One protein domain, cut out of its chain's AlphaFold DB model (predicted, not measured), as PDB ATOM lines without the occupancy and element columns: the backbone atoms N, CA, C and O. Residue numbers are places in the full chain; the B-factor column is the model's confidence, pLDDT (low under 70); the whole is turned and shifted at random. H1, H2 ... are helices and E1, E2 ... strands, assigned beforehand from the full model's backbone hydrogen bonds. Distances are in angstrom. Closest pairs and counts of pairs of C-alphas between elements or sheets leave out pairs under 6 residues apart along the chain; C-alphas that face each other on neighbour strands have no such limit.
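Overview. This is residues 3 to 109 of the 121 residues of an uncharacterized protein of Elusimicrobia bacterium CG11_big_fil_rev_8_21_14_0_20_64_6 (UniProt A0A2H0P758). A single twisted sheet of seven strands forms a wall, with the helix H2 covering E5 and E6 on one face, the short H1 on that same face, and the short H3 on the opposite face. In it the long hairpin of E6 and E7 bends and reaches to one end of the longest axis. The printed part has 107 residues, with three named helices and seven named strands in the order E1 E2 E3 H1 H2 E4 E5 E6 E7 H3. The sheet's order is E1 E2 E3 E7 E6 E5 E4, all antiparallel, and the class is mixed, helices and strands. The whole is compact, with a radius of gyration of the C-alphas of 14.6 A and spans of 46 by 34 by 24 A.

Along the chain. E1, residues 3 to 7, begins at C-alpha 3 (159.051, 127.922, 145.372). E2, residues 18 to 26, is 23.6 A long and E3, residues 29 to 37, 24.1 A. H1 is residues 39 to 42, and H2, residues 47 to 58, is 15.4 A long. E4 is residues 62 to 64 and E5 residues 67 to 71. E6, residues 75 to 88, is 37.1 A long and bends by 53 degrees at residue 79. E7, residues 91 to 104, is 37.0 A long and bends by 64 degrees at residue 98. H3, residues 105 to 109, ends at C-alpha 109 (145.213, 116.780, 142.922).

Arrangement. E1 E2 E3 form one meander, each strand the antiparallel neighbour of the one before, and E4 E5 E6 E7 another. In the hairpin E1 and E2, N 4 and O 23 are 2.8 A apart, within hydrogen-bond range. E3, of the one meander, and E7, of the other, are antiparallel neighbours with 137 degrees between their directions, and N 35 and O 100 are 2.8 A apart, within hydrogen-bond range. In the hairpin E6 and E7, N 82 and O 97 are 2.8 A apart. The edge strands are E1 and E4. H2 is on the sheet at a height of 9.2 A, over E6 and E5, and runs along the strands, at 8 degrees to E5 on the local plane; its closest C-alphas to E5 are those of Ala 51 and Phe 68, 6.4 A. H1 is on the same face at a height of 6.8 A, over none of the strands. H3 is on the opposite face at 6.3 A, only just over E6, with 3 of its 5 C-alphas falling on that strand. The O i to N i+4 pair of H3 is within range, as are 7 of 8 in H2; H1 is too short for such a pair.

Size, cuts and confidence. The two C-alphas farthest apart are those of Asp 73 and Asp 89, 46.8 A. The printed part has no cut. No link is long; that from E1 to E2, 10 residues, is short and the others are tight. The mean pLDDT of the printed part is 93.9, and no printed residue is under 70.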
ATOM      1  N   ARG A   3     158.901 127.499 146.771       93.81
ATOM      2  CA  ARG A   3     159.051 127.922 145.372       93.81
ATOM      3  C   ARG A   3     160.136 128.979 145.245       93.81
ATOM      4  O   ARG A   3     160.125 129.962 145.978       93.81
ATOM      5  N   TYR A   4     161.018 128.783 144.276       94.06
ATOM      6  CA  TYR A   4     162.059 129.728 143.905       94.06
ATOM      7  C   TYR A   4     161.722 130.340 142.555       94.06
ATOM      8  O   TYR A   4     161.416 129.624 141.602       94.06
ATOM      9  N   ARG A   5     161.782 131.668 142.487       93.62
ATOM     10  CA  ARG A   5     161.689 132.421 141.242       93.62
ATOM     11  C   ARG A   5     163.097 132.610 140.697       93.62
ATOM     12  O   ARG A   5     163.935 133.204 141.369       93.62
ATOM     13  N   VAL A   6     163.344 132.103 139.499       92.31
ATOM     14  CA  VAL A   6     164.611 132.266 138.791       92.31
ATOM     15  C   VAL A   6     164.377 133.187 137.607       92.31
ATOM     16  O   VAL A   6     163.540 132.922 136.741       92.31
ATOM     17  N   GLU A   7     165.126 134.279 137.589       87.81
ATOM     18  CA  GLU A   7     165.152 135.242 136.494       87.81
ATOM     19  C   GLU A   7     166.515 135.193 135.816       87.81
ATOM     20  O   GLU A   7     167.513 134.781 136.417       87.81
ATOM     21  N   ARG A   8     166.554 135.632 134.557       82.50
ATOM     22  CA  ARG A   8     167.756 135.588 133.721       82.50
ATOM     23  C   ARG A   8     168.976 136.210 134.403       82.50
ATOM     24  O   ARG A   8     170.055 135.632 134.324       82.50
ATOM     25  N   GLU A   9     168.790 137.334 135.093       82.56
ATOM     26  CA  GLU A   9     169.849 138.096 135.776       82.56
ATOM     27  C   GLU A   9     170.595 137.283 136.845       82.56
ATOM     28  O   GLU A   9     171.769 137.534 137.107       82.56
ATOM     29  N   TYR A  10     169.949 136.263 137.415       82.31
ATOM     30  CA  TYR A  10     170.503 135.440 138.493       82.31
ATOM     31  C   TYR A  10     171.105 134.117 138.003       82.31
ATOM     32  O   TYR A  10     171.427 133.243 138.809       82.31
ATOM     33  N   SER A  11     171.237 133.928 136.689       83.94
ATOM     34  CA  SER A  11     171.620 132.645 136.098       83.94
ATOM     35  C   SER A  11     172.754 132.794 135.086       83.94
ATOM     36  O   SER A  11     172.774 133.719 134.279       83.94
ATOM     37  N   LYS A  12     173.703 131.850 135.102       83.62
ATOM     38  CA  LYS A  12     174.813 131.816 134.129       83.62
ATOM     39  C   LYS A  12     174.328 131.541 132.704       83.62
ATOM     40  O   LYS A  12     174.913 132.027 131.744       83.62
ATOM     41  N   ALA A  13     173.275 130.739 132.583       84.81
ATOM     42  CA  ALA A  13     172.612 130.417 131.335       84.81
ATOM     43  C   ALA A  13     171.104 130.370 131.590       84.81
ATOM     44  O   ALA A  13     170.659 129.782 132.576       84.81
ATOM     45  N   PHE A  14     170.334 130.982 130.692       87.88
ATOM     46  CA  PHE A  14     168.879 131.031 130.763       87.88
ATOM     47  C   PHE A  14     168.296 130.895 129.358       87.88
ATOM     48  O   PHE A  14     168.834 131.521 128.435       87.88
ATOM     49  N   PRO A  15     167.213 130.123 129.155       89.69
ATOM     50  CA  PRO A  15     166.610 130.007 127.836       89.69
ATOM     51  C   PRO A  15     166.145 131.376 127.327       89.69
ATOM     52  O   PRO A  15     165.483 132.135 128.035       89.69
ATOM     53  N   SER A  16     166.490 131.705 126.081       91.44
ATOM     54  CA  SER A  16     166.264 133.040 125.506       91.44
ATOM     55  C   SER A  16     164.787 133.431 125.411       91.44
ATOM     56  O   SER A  16     164.460 134.615 125.475       91.44
ATOM     57  N   TRP A  17     163.905 132.441 125.281       93.81
ATOM     58  CA  TRP A  17     162.453 132.574 125.170       93.81
ATOM     59  C   TRP A  17     161.732 132.573 126.525       93.81
ATOM     60  O   TRP A  17     160.515 132.745 126.573       93.81
ATOM     61  N   THR A  18     162.463 132.416 127.627       94.31
ATOM     62  CA  THR A  18     161.909 132.388 128.982       94.31
ATOM     63  C   THR A  18     162.097 133.740 129.659       94.31
ATOM     64  O   THR A  18     163.176 134.327 129.623       94.31
ATOM     65  N   GLN A  19     161.040 134.238 130.300       93.06
ATOM     66  CA  GLN A  19     161.101 135.415 131.168       93.06
ATOM     67  C   GLN A  19     161.393 135.016 132.613       93.06
ATOM     68  O   GLN A  19     162.221 135.630 133.281       93.06
ATOM     69  N   THR A  20     160.722 133.974 133.096       94.50
ATOM     70  CA  THR A  20     160.836 133.526 134.484       94.50
ATOM     71  C   THR A  20     160.657 132.017 134.555       94.50
ATOM     72  O   THR A  20     159.809 131.458 133.858       94.50
ATOM     73  N   MET A  21     161.437 131.365 135.413       95.50
ATOM     74  CA  MET A  21     161.214 129.977 135.806       95.50
ATOM     75  C   MET A  21     160.809 129.926 137.275       95.50
ATOM     76  O   MET A  21     161.453 130.550 138.117       95.50
ATOM     77  N   MET A  22     159.763 129.171 137.593       95.69
ATOM     78  CA  MET A  22     159.400 128.859 138.973       95.69
ATOM     79  C   MET A  22     159.788 127.414 139.259       95.69
ATOM     80  O   MET A  22     159.344 126.505 138.561       95.69
ATOM     81  N   LEU A  23     160.611 127.206 140.284       95.75
ATOM     82  CA  LEU A  23     161.079 125.888 140.708       95.75
ATOM     83  C   LEU A  23     160.508 125.565 142.089       95.75
ATOM     84  O   LEU A  23     160.839 126.226 143.074       95.75
ATOM     85  N   GLY A  24     159.633 124.567 142.175       96.62
ATOM     86  CA  GLY A  24     159.016 124.106 143.413       96.62
ATOM     87  C   GLY A  24     159.703 122.868 143.977       96.62
ATOM     88  O   GLY A  24     159.785 121.831 143.324       96.62
ATOM     89  N   PHE A  25     160.159 122.961 145.227       96.38
ATOM     90  CA  PHE A  25     160.811 121.878 145.954       96.38
ATOM     91  C   PHE A  25     159.955 121.378 147.125       96.38
ATOM     92  O   PHE A  25     159.387 122.155 147.907       96.38
ATOM     93  N   LYS A  26     159.907 120.056 147.301       94.75
ATOM     94  CA  LYS A  26     159.267 119.368 148.431       94.75
ATOM     95  C   LYS A  26     160.266 118.382 149.027       94.75
ATOM     96  O   LYS A  26     160.702 117.458 148.352       94.75
ATOM     97  N   ARG A  27     160.633 118.586 150.300       94.12
ATOM     98  CA  ARG A  27     161.632 117.762 151.019       94.12
ATOM     99  C   ARG A  27     162.956 117.625 150.241       94.12
ATOM    100  O   ARG A  27     163.478 116.532 150.087       94.12
ATOM    101  N   GLY A  28     163.450 118.736 149.689       93.81
ATOM    102  CA  GLY A  28     164.696 118.777 148.909       93.81
ATOM    103  C   GLY A  28     164.597 118.257 147.470       93.81
ATOM    104  O   GLY A  28     165.547 118.423 146.714       93.81
ATOM    105  N   ARG A  29     163.460 117.686 147.050       94.69
ATOM    106  CA  ARG A  29     163.242 117.208 145.676       94.69
ATOM    107  C   ARG A  29     162.524 118.261 144.839       94.69
ATOM    108  O   ARG A  29     161.554 118.845 145.321       94.69
ATOM    109  N   LEU A  30     162.985 118.484 143.607       95.50
ATOM    110  CA  LEU A  30     162.287 119.300 142.610       95.50
ATOM    111  C   LEU A  30     161.047 118.536 142.133       95.50
ATOM    112  O   LEU A  30     161.160 117.388 141.714       95.50
ATOM    113  N   VAL A  31     159.879 119.155 142.252       96.56
ATOM    114  CA  VAL A  31     158.569 118.519 142.012       96.56
ATOM    115  C   VAL A  31     157.630 119.391 141.178       96.56
ATOM    116  O   VAL A  31     156.506 118.997 140.900       96.56
ATOM    117  N   ASP A  32     158.065 120.595 140.817       97.12
ATOM    118  CA  ASP A  32     157.294 121.556 140.039       97.12
ATOM    119  C   ASP A  32     158.266 122.464 139.284       97.12
ATOM    120  O   ASP A  32     159.144 123.088 139.885       97.12
ATOM    121  N   ILE A  33     158.124 122.515 137.968       97.25
ATOM    122  CA  ILE A  33     158.867 123.394 137.079       97.25
ATOM    123  C   ILE A  33     157.838 124.133 136.241       97.25
ATOM    124  O   ILE A  33     157.156 123.528 135.420       97.25
ATOM    125  N   GLN A  34     157.763 125.447 136.401       97.75
ATOM    126  CA  GLN A  34     156.982 126.315 135.529       97.75
ATOM    127  C   GLN A  34     157.922 127.203 134.727       97.75
ATOM    128  O   GLN A  34     158.811 127.845 135.284       97.75
ATOM    129  N   VAL A  35     157.692 127.280 133.425       97.38
ATOM    130  CA  VAL A  35     158.401 128.159 132.502       97.38
ATOM    131  C   VAL A  35     157.401 129.164 131.957       97.38
ATOM    132  O   VAL A  35     156.448 128.797 131.274       97.38
ATOM    133  N   ILE A  36     157.642 130.440 132.247       97.25
ATOM    134  CA  ILE A  36     156.842 131.560 131.755       97.25
ATOM    135  C   ILE A  36     157.578 132.182 130.574       97.25
ATOM    136  O   ILE A  36     158.733 132.609 130.698       97.25
ATOM    137  N   TYR A  37     156.925 132.212 129.418       96.94
ATOM    138  CA  TYR A  37     157.523 132.710 128.187       96.94
ATOM    139  C   TYR A  37     157.680 134.227 128.252       96.94
ATOM    140  O   TYR A  37     156.915 134.927 128.915       96.94
ATOM    141  N   ASN A  38     158.685 134.753 127.558       95.12
ATOM    142  CA  ASN A  38     158.847 136.195 127.422       95.12
ATOM    143  C   ASN A  38     157.759 136.813 126.529       95.12
ATOM    144  O   ASN A  38     156.945 136.108 125.926       95.12
ATOM    145  N   ALA A  39     157.713 138.148 126.485       94.75
ATOM    146  CA  ALA A  39     156.695 138.883 125.737       94.75
ATOM    147  C   ALA A  39     156.709 138.546 124.236       94.75
ATOM    148  O   ALA A  39     155.650 138.298 123.667       94.75
ATOM    149  N   ASP A  40     157.896 138.483 123.622       95.25
ATOM    150  CA  ASP A  40     158.051 138.165 122.196       95.25
ATOM    151  C   ASP A  40     157.516 136.766 121.868       95.25
ATOM    152  O   ASP A  40     156.739 136.591 120.932       95.25
ATOM    153  N   ARG A  41     157.871 135.765 122.679       96.06
ATOM    154  CA  ARG A  41     157.418 134.389 122.479       96.06
ATOM    155  C   ARG A  41     155.926 134.237 122.769       96.06
ATOM    156  O   ARG A  41     155.246 133.578 121.995       96.06
ATOM    157  N   SER A  42     155.417 134.863 123.831       96.25
ATOM    158  CA  SER A  42     153.986 134.813 124.180       96.25
ATOM    159  C   SER A  42     153.104 135.508 123.139       96.25
ATOM    160  O   SER A  42     151.960 135.117 122.964       96.25
ATOM    161  N   GLY A  43     153.625 136.522 122.438       94.00
ATOM    162  CA  GLY A  43     152.919 137.173 121.330       94.00
ATOM    163  C   GLY A  43     152.894 136.355 120.034       94.00
ATOM    164  O   GLY A  43     152.126 136.682 119.137       94.00
ATOM    165  N   LYS A  44     153.733 135.317 119.927       96.62
ATOM    166  CA  LYS A  44     153.839 134.435 118.751       96.62
ATOM    167  C   LYS A  44     153.246 133.047 118.966       96.62
ATOM    168  O   LYS A  44     152.981 132.374 117.983       96.62
ATOM    169  N   ILE A  45     153.176 132.598 120.219       96.50
ATOM    170  CA  ILE A  45     152.672 131.279 120.596       96.50
ATOM    171  C   ILE A  45     151.746 131.444 121.792       96.50
ATOM    172  O   ILE A  45     152.210 131.628 122.928       96.50
ATOM    173  N   THR A  46     150.444 131.360 121.538       97.00
ATOM    174  CA  THR A  46     149.426 131.365 122.594       97.00
ATOM    175  C   THR A  46     149.401 130.027 123.353       97.00
ATOM    176  O   THR A  46     149.977 129.036 122.887       97.00
ATOM    177  N   PRO A  47     148.747 129.950 124.529       97.62
ATOM    178  CA  PRO A  47     148.519 128.679 125.216       97.62
ATOM    179  C   PRO A  47     147.834 127.627 124.331       97.62
ATOM    180  O   PRO A  47     148.237 126.468 124.348       97.62
ATOM    181  N   GLU A  48     146.850 128.026 123.523       97.50
ATOM    182  CA  GLU A  48     146.137 127.150 122.586       97.50
ATOM    183  C   GLU A  48     147.065 126.601 121.500       97.50
ATOM    184  O   GLU A  48     147.030 125.409 121.199       97.50
ATOM    185  N   GLU A  49     147.896 127.461 120.905       97.69
ATOM    186  CA  GLU A  49     148.843 127.057 119.865       97.69
ATOM    187  C   GLU A  49     149.894 126.105 120.422       97.69
ATOM    188  O   GLU A  49     150.135 125.050 119.838       97.69
ATOM    189  N   LEU A  50     150.454 126.425 121.592       97.81
ATOM    190  CA  LEU A  50     151.386 125.535 122.272       97.81
ATOM    191  C   LEU A  50     150.723 124.195 122.611       97.81
ATOM    192  O   LEU A  50     151.343 123.146 122.446       97.81
ATOM    193  N   ALA A  51     149.470 124.209 123.072       98.12
ATOM    194  CA  ALA A  51     148.760 122.986 123.405       98.12
ATOM    195  C   ALA A  51     148.466 122.121 122.175       98.12
ATOM    196  O   ALA A  51     148.634 120.902 122.228       98.12
ATOM    197  N   ARG A  52     148.091 122.739 121.050       97.44
ATOM    198  CA  ARG A  52     147.949 122.056 119.760       97.44
ATOM    199  C   ARG A  52     149.263 121.400 119.344       97.44
ATOM    200  O   ARG A  52     149.261 120.219 119.010       97.44
ATOM    201  N   ASP A  53     150.371 122.135 119.406       97.44
ATOM    202  CA  ASP A  53     151.686 121.630 119.003       97.44
ATOM    203  C   ASP A  53     152.132 120.456 119.892       97.44
ATOM    204  O   ASP A  53     152.606 119.434 119.396       97.44
ATOM    205  N   LEU A  54     151.916 120.557 121.207       97.56
ATOM    206  CA  LEU A  54     152.185 119.464 122.143       97.56
ATOM    207  C   LEU A  54     151.268 118.263 121.910       97.56
ATOM    208  O   LEU A  54     151.718 117.130 122.073       97.56
ATOM    209  N   SER A  55     150.024 118.477 121.476       97.69
ATOM    210  CA  SER A  55     149.090 117.377 121.211       97.69
ATOM    211  C   SER A  55     149.544 116.482 120.055       97.69
ATOM    212  O   SER A  55     149.242 115.292 120.042       97.69
ATOM    213  N   LEU A  56     150.337 117.017 119.118       97.38
ATOM    214  CA  LEU A  56     150.970 116.222 118.059       97.38
ATOM    215  C   LEU A  56     151.995 115.217 118.609       97.38
ATOM    216  O   LEU A  56     152.281 114.217 117.957       97.38
ATOM    217  N   THR A  57     152.560 115.488 119.790       96.38
ATOM    218  CA  THR A  57     153.586 114.647 120.431       96.38
ATOM    219  C   THR A  57     153.003 113.773 121.540       96.38
ATOM    220  O   THR A  57     153.342 112.599 121.637       96.38
ATOM    221  N   TYR A  58     152.131 114.338 122.377       95.38
ATOM    222  CA  TYR A  58     151.640 113.714 123.612       95.38
ATOM    223  C   TYR A  58     150.182 113.237 123.528       95.38
ATOM    224  O   TYR A  58     149.635 112.764 124.523       95.38
ATOM    225  N   GLY A  59     149.549 113.341 122.357       96.81
ATOM    226  CA  GLY A  59     148.137 113.017 122.167       96.81
ATOM    227  C   GLY A  59     147.201 114.127 122.644       96.81
ATOM    228  O   GLY A  59     147.630 115.221 123.011       96.81
ATOM    229  N   GLU A  60     145.898 113.863 122.616       96.38
ATOM    230  CA  GLU A  60     144.882 114.859 122.962       96.38
ATOM    231  C   GLU A  60     144.988 115.300 124.432       96.38
ATOM    232  O   GLU A  60     145.104 114.481 125.345       96.38
ATOM    233  N   CYS A  61     144.950 116.613 124.665       96.88
ATOM    234  CA  CYS A  61     144.927 117.171 126.010       96.88
ATOM    235  C   CYS A  61     143.526 117.133 126.624       96.88
ATOM    236  O   CYS A  61     142.516 117.304 125.944       96.88
ATOM    237  N   SER A  62     143.473 117.085 127.949       97.12
ATOM    238  CA  SER A  62     142.302 117.553 128.689       97.12
ATOM    239  C   SER A  62     142.268 119.085 128.724       97.12
ATOM    240  O   SER A  62     143.317 119.736 128.687       97.12
ATOM    241  N   ARG A  63     141.068 119.673 128.810       95.00
ATOM    242  CA  ARG A  63     140.869 121.128 128.782       95.00
ATOM    243  C   ARG A  63     139.818 121.594 129.789       95.00
ATOM    244  O   ARG A  63     138.765 120.982 129.927       95.00
ATOM    245  N   SER A  64     140.077 122.738 130.419       93.31
ATOM    246  CA  SER A  64     139.106 123.515 131.195       93.31
ATOM    247  C   SER A  64     139.407 125.001 131.011       93.31
ATOM    248  O   SER A  64     140.464 125.483 131.419       93.31
ATOM    249  N   GLY A  65     138.508 125.717 130.332       92.56
ATOM    250  CA  GLY A  65     138.723 127.118 129.960       92.56
ATOM    251  C   GLY A  65     139.922 127.306 129.020       92.56
ATOM    252  O   GLY A  65     139.945 126.762 127.911       92.56
ATOM    253  N   ASP A  66     140.899 128.088 129.475       92.69
ATOM    254  CA  ASP A  66     142.174 128.424 128.819       92.69
ATOM    255  C   ASP A  66     143.353 127.553 129.301       92.69
ATOM    256  O   ASP A  66     144.518 127.829 129.003       92.69
ATOM    257  N   LYS A  67     143.055 126.488 130.055       96.50
ATOM    258  CA  LYS A  67     144.042 125.556 130.606       96.50
ATOM    259  C   LYS A  67     143.956 124.219 129.895       96.50
ATOM    260  O   LYS A  67     142.878 123.630 129.782       96.50
ATOM    261  N   PHE A  68     145.116 123.722 129.495       97.94
ATOM    262  CA  PHE A  68     145.309 122.453 128.804       97.94
ATOM    263  C   PHE A  68     146.245 121.583 129.630       97.94
ATOM    264  O   PHE A  68     147.221 122.100 130.181       97.94
ATOM    265  N   TRP A  69     145.974 120.284 129.740       98.06
ATOM    266  CA  TRP A  69     146.873 119.384 130.456       98.06
ATOM    267  C   TRP A  69     146.890 117.952 129.930       98.06
ATOM    268  O   TRP A  69     145.922 117.451 129.361       98.06
ATOM    269  N   TRP A  70     148.011 117.295 130.202       97.88
ATOM    270  CA  TRP A  70     148.267 115.874 130.008       97.88
ATOM    271  C   TRP A  70     148.738 115.312 131.339       97.88
ATOM    272  O   TRP A  70     149.406 116.009 132.108       97.88
ATOM    273  N   ALA A  71     148.399 114.063 131.615       96.62
ATOM    274  CA  ALA A  71     148.851 113.384 132.814       96.62
ATOM    275  C   ALA A  71     149.265 111.961 132.464       96.62
ATOM    276  O   ALA A  71     148.536 111.270 131.752       96.62
ATOM    277  N   ASP A  72     150.396 111.529 133.005       94.75
ATOM    278  CA  ASP A  72     150.780 110.121 133.056       94.75
ATOM    279  C   ASP A  72     150.587 109.594 134.489       94.75
ATOM    280  O   ASP A  72     149.787 110.145 135.261       94.75
ATOM    281  N   ASP A  73     151.256 108.503 134.851       95.56
ATOM    282  CA  ASP A  73     151.137 107.903 136.179       95.56
ATOM    283  C   ASP A  73     151.707 108.790 137.297       95.56
ATOM    284  O   ASP A  73     151.154 108.801 138.400       95.56
ATOM    285  N   GLU A  74     152.733 109.595 137.013       95.44
ATOM    286  CA  GLU A  74     153.515 110.319 138.026       95.44
ATOM    287  C   GLU A  74     153.478 111.844 137.868       95.44
ATOM    288  O   GLU A  74     153.659 112.584 138.836       95.44
ATOM    289  N   THR A  75     153.224 112.350 136.667       96.25
ATOM    290  CA  THR A  75     153.396 113.753 136.307       96.25
ATOM    291  C   THR A  75     152.171 114.330 135.613       96.25
ATOM    292  O   THR A  75     151.343 113.637 135.020       96.25
ATOM    293  N   VAL A  76     152.043 115.649 135.721       97.44
ATOM    294  CA  VAL A  76     151.077 116.448 134.974       97.44
ATOM    295  C   VAL A  76     151.842 117.533 134.237       97.44
ATOM    296  O   VAL A  76     152.595 118.292 134.848       97.44
ATOM    297  N   MET A  77     151.620 117.632 132.931       98.12
ATOM    298  CA  MET A  77     152.067 118.753 132.116       98.12
ATOM    299  C   MET A  77     150.879 119.669 131.846       98.12
ATOM    300  O   MET A  77     149.812 119.198 131.463       98.12
ATOM    301  N   ARG A  78     151.054 120.976 132.031       97.94
ATOM    302  CA  ARG A  78     150.014 121.990 131.845       97.94
ATOM    303  C   ARG A  78     150.494 123.110 130.949       97.94
ATOM    304  O   ARG A  78     151.642 123.534 131.056       97.94
ATOM    305  N   VAL A  79     149.580 123.646 130.157       98.38
ATOM    306  CA  VAL A  79     149.751 124.876 129.392       98.38
ATOM    307  C   VAL A  79     148.593 125.809 129.712       98.38
ATOM    308  O   VAL A  79     147.439 125.390 129.688       98.38
ATOM    309  N   PHE A  80     148.900 127.050 130.080       98.25
ATOM    310  CA  PHE A  80     147.898 128.033 130.499       98.25
ATOM    311  C   PHE A  80     148.455 129.462 130.420       98.25
ATOM    312  O   PHE A  80     149.680 129.646 130.464       98.25
ATOM    313  N   PRO A  81     147.594 130.488 130.318       97.50
ATOM    314  CA  PRO A  81     148.021 131.869 130.464       97.50
ATOM    315  C   PRO A  81     148.298 132.195 131.937       97.50
ATOM    316  O   PRO A  81     147.590 131.759 132.843       97.50
ATOM    317  N   VAL A  82     149.336 132.986 132.190       97.06
ATOM    318  CA  VAL A  82     149.678 133.483 133.527       97.06
ATOM    319  C   VAL A  82     149.791 135.000 133.518       97.06
ATOM    320  O   VAL A  82     150.359 135.586 132.592       97.06
ATOM    321  N   GLU A  83     149.266 135.639 134.558       95.50
ATOM    322  CA  GLU A  83     149.465 137.064 134.788       95.50
ATOM    323  C   GLU A  83     150.877 137.315 135.312       95.50
ATOM    324  O   GLU A  83     151.311 136.743 136.315       95.50
ATOM    325  N   VAL A  84     151.599 138.209 134.645       93.06
ATOM    326  CA  VAL A  84     152.904 138.678 135.093       93.06
ATOM    327  C   VAL A  84     152.805 140.164 135.428       93.06
ATOM    328  O   VAL A  84     152.405 140.950 134.564       93.06
ATOM    329  N   PRO A  85     153.182 140.578 136.653       90.94
ATOM    330  CA  PRO A  85     153.243 141.987 137.009       90.94
ATOM    331  C   PRO A  85     154.184 142.738 136.069       90.94
ATOM    332  O   PRO A  85     155.302 142.289 135.803       90.94
ATOM    333  N   THR A  86     153.742 143.891 135.582       88.62
ATOM    334  CA  THR A  86     154.562 144.786 134.764       88.62
ATOM    335  C   THR A  86     154.530 146.198 135.330       88.62
ATOM    336  O   THR A  86     153.563 146.616 135.970       88.62
ATOM    337  N   LEU A  87     155.616 146.933 135.106       87.50
ATOM    338  CA  LEU A  87     155.704 148.359 135.375       87.50
ATOM    339  C   LEU A  87     156.010 149.039 134.045       87.50
ATOM    340  O   LEU A  87     157.076 148.816 133.474       87.50
ATOM    341  N   LYS A  88     155.063 149.823 133.538       80.50
ATOM    342  CA  LYS A  88     155.228 150.576 132.296       80.50
ATOM    343  C   LYS A  88     154.905 152.034 132.581       80.50
ATOM    344  O   LYS A  88     153.834 152.327 133.097       80.50
ATOM    345  N   ASP A  89     155.861 152.918 132.309       85.12
ATOM    346  CA  ASP A  89     155.717 154.367 132.508       85.12
ATOM    347  C   ASP A  89     155.282 154.747 133.941       85.12
ATOM    348  O   ASP A  89     154.473 155.643 134.158       85.12
ATOM    349  N   GLY A  90     155.788 154.017 134.945       87.38
ATOM    350  CA  GLY A  90     155.443 154.219 136.359       87.38
ATOM    351  C   GLY A  90     154.078 153.657 136.782       87.38
ATOM    352  O   GLY A  90     153.770 153.642 137.973       87.38
ATOM    353  N   VAL A  91     153.285 153.132 135.845       89.19
ATOM    354  CA  VAL A  91     151.983 152.515 136.114       89.19
ATOM    355  C   VAL A  91     152.149 151.011 136.305       89.19
ATOM    356  O   VAL A  91     152.740 150.314 135.473       89.19
ATOM    357  N   ARG A  92     151.625 150.497 137.424       91.69
ATOM    358  CA  ARG A  92     151.544 149.054 137.675       91.69
ATOM    359  C   ARG A  92     150.441 148.458 136.811       91.69
ATOM    360  O   ARG A  92     149.305 148.922 136.852       91.69
ATOM    361  N   GLY A  93     150.778 147.412 136.075       90.81
ATOM    362  CA  GLY A  93     149.841 146.650 135.266       90.81
ATOM    363  C   GLY A  93     150.100 145.155 135.366       90.81
ATOM    364  O   GLY A  93     151.026 144.693 136.037       90.81
ATOM    365  N   VAL A  94     149.289 144.398 134.643       92.50
ATOM    366  CA  VAL A  94     149.464 142.961 134.440       92.50
ATOM    367  C   VAL A  94     149.594 142.688 132.952       92.50
ATOM    368  O   VAL A  94     148.959 143.343 132.127       92.50
ATOM    369  N   ALA A  95     150.450 141.739 132.604       93.38
ATOM    370  CA  ALA A  95     150.580 141.257 131.245       93.38
ATOM    371  C   ALA A  95     150.413 139.742 131.225       93.38
ATOM    372  O   ALA A  95     151.043 139.032 132.005       93.38
ATOM    373  N   TRP A  96     149.599 139.253 130.299       95.69
ATOM    374  CA  TRP A  96     149.401 137.826 130.093       95.69
ATOM    375  C   TRP A  96     150.596 137.213 129.363       95.69
ATOM    376  O   TRP A  96     151.133 137.793 128.411       95.69
ATOM    377  N   ARG A  97     151.045 136.049 129.831       97.31
ATOM    378  CA  ARG A  97     152.129 135.267 129.229       97.31
ATOM    379  C   ARG A  97     151.716 133.820 129.061       97.31
ATOM    380  O   ARG A  97     151.010 133.276 129.905       97.31
ATOM    381  N   THR A  98     152.220 133.190 128.010       98.31
ATOM    382  CA  THR A  98     152.097 131.744 127.837       98.31
ATOM    383  C   THR A  98     153.001 131.052 128.851       98.31
ATOM    384  O   THR A  98     154.170 131.417 129.012       98.31
ATOM    385  N   SER A  99     152.464 130.064 129.556       98.38
ATOM    386  CA  SER A  99     153.198 129.274 130.537       98.38
ATOM    387  C   SER A  99     153.060 127.791 130.230       98.38
ATOM    388  O   SER A  99     151.968 127.317 129.931       98.38
ATOM    389  N   ILE A 100     154.159 127.056 130.395       98.06
ATOM    390  CA  ILE A 100     154.166 125.594 130.478       98.06
ATOM    391  C   ILE A 100     154.641 125.181 131.866       98.06
ATOM    392  O   ILE A 100     155.537 125.804 132.436       98.06
ATOM    393  N   GLN A 101     154.030 124.151 132.433       98.06
ATOM    394  CA  GLN A 101     154.380 123.645 133.748       98.06
ATOM    395  C   GLN A 101     154.392 122.128 133.758       98.06
ATOM    396  O   GLN A 101     153.471 121.512 133.240       98.06
ATOM    397  N   ILE A 102     155.392 121.544 134.403       97.50
ATOM    398  CA  ILE A 102     155.453 120.118 134.705       97.50
ATOM    399  C   ILE A 102     155.524 119.988 136.218       97.50
ATOM    400  O   ILE A 102     156.364 120.623 136.857       97.50
ATOM    401  N   LEU A 103     154.634 119.195 136.797       97.38
ATOM    402  CA  LEU A 103     154.586 118.969 138.233       97.38
ATOM    403  C   LEU A 103     154.254 117.519 138.557       97.38
ATOM    404  O   LEU A 103     153.608 116.823 137.780       97.38
ATOM    405  N   ASP A 104     154.672 117.098 139.741       96.25
ATOM    406  CA  ASP A 104     154.276 115.834 140.348       96.25
ATOM    407  C   ASP A 104     152.740 115.781 140.497       96.25
ATOM    408  O   ASP A 104     152.106 116.723 140.999       96.25
ATOM    409  N   LYS A 105     152.124 114.685 140.046       93.19
ATOM    410  CA  LYS A 105     150.666 114.502 139.993       93.19
ATOM    411  C   LYS A 105     150.010 114.591 141.369       93.19
ATOM    412  O   LYS A 105     148.879 115.077 141.486       93.19
ATOM    413  N   ASP A 106     150.730 114.231 142.428       89.81
ATOM    414  CA  ASP A 106     150.261 114.373 143.809       89.81
ATOM    415  C   ASP A 106     150.070 115.835 144.243       89.81
ATOM    416  O   ASP A 106     149.332 116.123 145.192       89.81
ATOM    417  N   LEU A 107     150.738 116.778 143.573       86.06
ATOM    418  CA  LEU A 107     150.569 118.212 143.807       86.06
ATOM    419  C   LEU A 107     149.390 118.785 143.023       86.06
ATOM    420  O   LEU A 107     148.712 119.689 143.515       86.06
ATOM    421  N   TYR A 108     149.125 118.240 141.837       82.25
ATOM    422  CA  TYR A 108     148.007 118.658 140.999       82.25
ATOM    423  C   TYR A 108     146.659 118.399 141.692       82.25
ATOM    424  O   TYR A 108     145.875 119.329 141.879       82.25
ATOM    425  N   LYS A 109     146.454 117.183 142.223       72.19
ATOM    426  CA  LYS A 109     145.213 116.780 142.922       72.19
ATOM    427  C   LYS A 109     144.838 117.670 144.113       72.19
ATOM    428  O   LYS A 109     143.667 117.786 144.445       72.19
TER     429      LYS A 109